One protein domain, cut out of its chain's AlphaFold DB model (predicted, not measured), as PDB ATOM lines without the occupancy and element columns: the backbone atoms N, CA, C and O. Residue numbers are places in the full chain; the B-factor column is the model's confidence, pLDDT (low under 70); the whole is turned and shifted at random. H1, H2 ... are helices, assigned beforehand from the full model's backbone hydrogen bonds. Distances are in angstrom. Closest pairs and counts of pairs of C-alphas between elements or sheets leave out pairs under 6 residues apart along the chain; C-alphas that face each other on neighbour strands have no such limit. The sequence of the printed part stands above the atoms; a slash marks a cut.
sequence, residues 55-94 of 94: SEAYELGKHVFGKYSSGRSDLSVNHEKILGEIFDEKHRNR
ATOM      1  N   SER A  55     257.733 237.876 220.658       54.09
ATOM      2  CA  SER A  55     258.037 236.554 221.204       54.09
ATOM      3  C   SER A  55     256.994 235.978 222.166       54.09
ATOM      4  O   SER A  55     256.651 234.825 222.005       54.09
ATOM      5  N   GLU A  56     256.450 236.708 223.141       60.78
ATOM      6  CA  GLU A  56     255.623 236.105 224.199       60.78
ATOM      7  C   GLU A  56     254.253 235.663 223.667       60.78
ATOM      8  O   GLU A  56     253.835 234.535 223.902       60.78
ATOM      9  N   ALA A  57     253.606 236.489 222.838       60.25
ATOM     10  CA  ALA A  57     252.392 236.097 222.117       60.25
ATOM     11  C   ALA A  57     252.666 234.992 221.078       60.25
ATOM     12  O   ALA A  57     251.845 234.091 220.892       60.25
ATOM     13  N   TYR A  58     253.827 235.036 220.415       66.38
ATOM     14  CA  TYR A  58     254.243 234.015 219.454       66.38
ATOM     15  C   TYR A  58     254.551 232.666 220.126       66.38
ATOM     16  O   TYR A  58     254.082 231.638 219.651       66.38
ATOM     17  N   GLU A  59     255.265 232.650 221.250       68.44
ATOM     18  CA  GLU A  59     255.577 231.469 222.063       68.44
ATOM     19  C   GLU A  59     254.304 230.904 222.706       68.44
ATOM     20  O   GLU A  59     254.100 229.687 222.681       68.44
ATOM     21  N   LEU A  60     253.380 231.766 223.158       72.19
ATOM     22  CA  LEU A  60     252.050 231.344 223.605       72.19
ATOM     23  C   LEU A  60     251.287 230.633 222.478       72.19
ATOM     24  O   LEU A  60     250.608 229.649 222.735       72.19
ATOM     25  N   GLY A  61     251.416 231.087 221.227       66.44
ATOM     26  CA  GLY A  61     250.771 230.482 220.054       66.44
ATOM     27  C   GLY A  61     251.548 229.331 219.401       66.44
ATOM     28  O   GLY A  61     250.972 228.562 218.632       66.44
ATOM     29  N   LYS A  62     252.842 229.164 219.699       73.31
ATOM     30  CA  LYS A  62     253.766 228.216 219.040       73.31
ATOM     31  C   LYS A  62     253.316 226.769 219.131       73.31
ATOM     32  O   LYS A  62     253.447 226.017 218.175       73.31
ATOM     33  N   HIS A  63     252.738 226.390 220.265       68.81
ATOM     34  CA  HIS A  63     252.180 225.057 220.456       68.81
ATOM     35  C   HIS A  63     250.884 224.824 219.660       68.81
ATOM     36  O   HIS A  63     250.416 223.694 219.608       68.81
ATOM     37  N   VAL A  64     250.279 225.862 219.082       68.12
ATOM     38  CA  VAL A  64     249.079 225.782 218.239       68.12
ATOM     39  C   VAL A  64     249.467 225.788 216.756       68.12
ATOM     40  O   VAL A  64     248.843 225.096 215.949       68.12
ATOM     41  N   PHE A  65     250.537 226.506 216.394       63.44
ATOM     42  CA  PHE A  65     251.078 226.532 215.034       63.44
ATOM     43  C   PHE A  65     251.539 225.133 214.587       63.44
ATOM     44  O   PHE A  65     252.392 224.506 215.206       63.44
ATOM     45  N   GLY A  66     250.944 224.616 213.507       62.16
ATOM     46  CA  GLY A  66     251.284 223.312 212.919       62.16
ATOM     47  C   GLY A  66     250.787 222.081 213.688       62.16
ATOM     48  O   GLY A  66     250.924 220.967 213.189       62.16
ATOM     49  N   LYS A  67     250.177 222.253 214.871       60.59
ATOM     50  CA  LYS A  67     249.642 221.135 215.671       60.59
ATOM     51  C   LYS A  67     248.298 220.632 215.150       60.59
ATOM     52  O   LYS A  67     247.958 219.465 215.320       60.59
ATOM     53  N   TYR A  68     247.575 221.497 214.447       54.16
ATOM     54  CA  TYR A  68     246.487 221.087 213.582       54.16
ATOM     55  C   TYR A  68     247.049 220.836 212.183       54.16
ATOM     56  O   TYR A  68     247.150 221.744 211.364       54.16
ATOM     57  N   SER A  69     247.366 219.578 211.879       56.03
ATOM     58  CA  SER A  69     247.467 219.073 210.502       56.03
ATOM     59  C   SER A  69     246.081 219.016 209.835       56.03
ATOM     60  O   SER A  69     245.751 218.074 209.119       56.03
ATOM     61  N   SER A  70     245.211 219.990 210.110       57.28
ATOM     62  CA  SER A  70     243.782 219.912 209.809       57.28
ATOM     63  C   SER A  70     243.439 220.438 208.420       57.28
ATOM     64  O   SER A  70     242.359 220.991 208.221       57.28
ATOM     65  N   GLY A  71     244.344 220.306 207.450       63.31
ATOM     66  CA  GLY A  71     244.042 220.741 206.098       63.31
ATOM     67  C   GLY A  71     245.162 220.553 205.090       63.31
ATOM     68  O   GLY A  71     246.325 220.339 205.429       63.31
ATOM     69  N   ARG A  72     244.755 220.655 203.825       64.38
ATOM     70  CA  ARG A  72     245.614 220.756 202.646       64.38
ATOM     71  C   ARG A  72     246.716 221.806 202.875       64.38
ATOM     72  O   ARG A  72     246.431 222.948 203.228       64.38
ATOM     73  N   SER A  73     247.975 221.413 202.688       68.00
ATOM     74  CA  SER A  73     249.154 222.263 202.920       68.00
ATOM     75  C   SER A  73     249.308 223.395 201.898       68.00
ATOM     76  O   SER A  73     250.102 224.308 202.107       68.00
ATOM     77  N   ASP A  74     248.543 223.355 200.809       73.62
ATOM     78  CA  ASP A  74     248.557 224.309 199.706       73.62
ATOM     79  C   ASP A  74     247.396 225.316 199.753       73.62
ATOM     80  O   ASP A  74     247.192 226.056 198.792       73.62
ATOM     81  N   LEU A  75     246.662 225.398 200.874       68.31
ATOM     82  CA  LEU A  75     245.523 226.312 201.039       68.31
ATOM     83  C   LEU A  75     245.859 227.779 200.752       68.31
ATOM     84  O   LEU A  75     245.021 228.485 200.204       68.31
ATOM     85  N   SER A  76     247.062 228.245 201.095       67.19
ATOM     86  CA  SER A  76     247.474 229.632 200.836       67.19
ATOM     87  C   SER A  76     247.870 229.881 199.379       67.19
ATOM     88  O   SER A  76     247.699 230.989 198.879       67.19
ATOM     89  N   VAL A  77     248.380 228.859 198.688       73.56
ATOM     90  CA  VAL A  77     248.919 228.970 197.324       73.56
ATOM     91  C   VAL A  77     247.830 228.724 196.280       73.56
ATOM     92  O   VAL A  77     247.744 229.447 195.295       73.56
ATOM     93  N   ASN A  78     246.953 227.749 196.525       78.88
ATOM     94  CA  ASN A  78     245.946 227.269 195.578       78.88
ATOM     95  C   ASN A  78     244.509 227.604 196.018       78.88
ATOM     96  O   ASN A  78     243.570 226.885 195.671       78.88
ATOM     97  N   HIS A  79     244.327 228.678 196.795       78.19
ATOM     98  CA  HIS A  79     243.049 229.015 197.433       78.19
ATOM     99  C   HIS A  79     241.867 229.076 196.449       78.19
ATOM    100  O   HIS A  79     240.826 228.482 196.721       78.19
ATOM    101  N   GLU A  80     242.025 229.719 195.285       82.00
ATOM    102  CA  GLU A  80     240.956 229.831 194.278       82.00
ATOM    103  C   GLU A  80     240.515 228.466 193.746       82.00
ATOM    104  O   GLU A  80     239.320 228.184 193.652       82.00
ATOM    105  N   LYS A  81     241.477 227.587 193.447       83.25
ATOM    106  CA  LYS A  81     241.200 226.246 192.925       83.25
ATOM    107  C   LYS A  81     240.493 225.379 193.966       83.25
ATOM    108  O   LYS A  81     239.534 224.686 193.642       83.25
ATOM    109  N   ILE A  82     240.937 225.451 195.221       81.25
ATOM    110  CA  ILE A  82     240.349 224.687 196.329       81.25
ATOM    111  C   ILE A  82     238.916 225.153 196.606       81.25
ATOM    112  O   ILE A  82     238.031 224.324 196.801       81.25
ATOM    113  N   LEU A  83     238.666 226.465 196.588       82.62
ATOM    114  CA  LEU A  83     237.314 227.001 196.738       82.62
ATOM    115  C   LEU A  83     236.404 226.554 195.588       82.62
ATOM    116  O   LEU A  83     235.278 226.139 195.852       82.62
ATOM    117  N   GLY A  84     236.896 226.573 194.344       84.75
ATOM    118  CA  GLY A  84     236.163 226.062 193.181       84.75
ATOM    119  C   GLY A  84     235.743 224.598 193.341       84.75
ATOM    120  O   GLY A  84     234.566 224.281 193.192       84.75
ATOM    121  N   GLU A  85     236.669 223.728 193.753       84.81
ATOM    122  CA  GLU A  85     236.378 222.311 194.024       84.81
ATOM    123  C   GLU A  85     235.281 222.137 195.092       84.81
ATOM    124  O   GLU A  85     234.351 221.353 194.896       84.81
ATOM    125  N   ILE A  86     235.341 222.906 196.187       82.62
ATOM    126  CA  ILE A  86     234.343 222.859 197.270       82.62
ATOM    127  C   ILE A  86     232.961 223.302 196.772       82.62
ATOM    128  O   ILE A  86     231.946 222.692 197.125       82.62
ATOM    129  N   PHE A  87     232.892 224.366 195.968       84.88
ATOM    130  CA  PHE A  87     231.626 224.836 195.408       84.88
ATOM    131  C   PHE A  87     231.032 223.813 194.436       84.88
ATOM    132  O   PHE A  87     229.847 223.494 194.549       84.88
ATOM    133  N   ASP A  88     231.844 223.242 193.551       83.38
ATOM    134  CA  ASP A  88     231.397 222.237 192.584       83.38
ATOM    135  C   ASP A  88     230.918 220.942 193.253       83.38
ATOM    136  O   ASP A  88     229.959 220.314 192.799       83.38
ATOM    137  N   GLU A  89     231.575 220.510 194.330       84.25
ATOM    138  CA  GLU A  89     231.161 219.345 195.116       84.25
ATOM    139  C   GLU A  89     229.839 219.609 195.854       84.25
ATOM    140  O   GLU A  89     228.925 218.780 195.834       84.25
ATOM    141  N   LYS A  90     229.671 220.813 196.417       79.38
ATOM    142  CA  LYS A  90     228.417 221.247 197.051       79.38
ATOM    143  C   LYS A  90     227.253 221.335 196.059       79.38
ATOM    144  O   LYS A  90     226.120 221.047 196.434       79.38
ATOM    145  N   HIS A  91     227.518 221.743 194.818       77.62
ATOM    146  CA  HIS A  91     226.516 221.793 193.753       77.62
ATOM    147  C   HIS A  91     226.170 220.412 193.181       77.62
ATOM    148  O   HIS A  91     225.053 220.239 192.710       77.62
ATOM    149  N   ARG A  92     227.081 219.432 193.250       72.75
ATOM    150  CA  ARG A  92     226.825 218.036 192.844       72.75
ATOM    151  C   ARG A  92     226.051 217.214 193.875       72.75
ATOM    152  O   ARG A  92     225.333 216.302 193.488       72.75
ATOM    153  N   ASN A  93     226.194 217.531 195.160       63.50
ATOM    154  CA  ASN A  93     225.501 216.849 196.260       63.50
ATOM    155  C   ASN A  93     224.138 217.484 196.617       63.50
ATOM    156  O   ASN A  93     223.604 217.224 197.697       63.50
ATOM    157  N   ARG A  94     223.596 218.336 195.742       54.44
ATOM    158  CA  ARG A  94     222.280 218.979 195.858       54.44
ATOM    159  C   ARG A  94     221.357 218.484 194.757       54.44
ATOM    160  O   ARG A  94     220.156 218.343 195.061       54.44
TER     161      ARG A  94
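What this domain is: This is residues 55 to 94 of the 94 residues of an uncharacterized protein of Botrimarina mediterranea (UniProt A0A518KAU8). A longer helix, H2, makes one end of an extended, open chain and a short helix, H1, makes the other, with a winding link of residues 63 to 78 between them and no core. The two helices stay apart, and the length comes from helix, link and helix set one after another. The printed part has 40 residues with two named helices, H1 then H2 along the chain, and no named strand; the class is all helix. The whole is extended, with a radius of gyration of the C-alphas of 15.4 A and spans of 46 by 19 by 13 A, a rod in outline.

Where its parts are: H2, the longest helix, holds residues 79 to 92, His 79 to Arg 92, and measures 20.1 A from first to last C-alpha. It begins with C-alpha 79 at (243.049, 229.015, 197.433) and ends with C-alpha 92 at (226.825, 218.036, 192.844). H1 holds residues 55 to 62, Ser 55 to Lys 62, and measures 9.6 A, with C-alpha 55 at (258.037, 236.554, 221.204).

How they stand to each other: H2 and H1 are apart, with no C-alpha of the one within 8 A of the other. The link between them, residues 63 to 78, is long, with 16 residues. Residues 84 to 94, of which 84 to 92 belong to H2, stand free. Residues 76 to 81, of which 79 to 81 belong to H2, stand free too. Residues 55 to 71, of which 55 to 62 belong to H1, also stand free. In H1 and H2 every O i to N i+4 pair is within hydrogen-bond range.

The domain as a whole: The two C-alphas farthest apart are those of Ser 55 and Arg 94, the first and last printed residues, at 47.2 A. Arg 94 is the chain's last residue, and the printed part has no cut. The mean pLDDT of the printed part is 70.7, with 82 for H2 and 65 for H1. The model's confidence is under 70 at 21 residues, among them residues 55 to 59, 63 to 73 and 93 to 94.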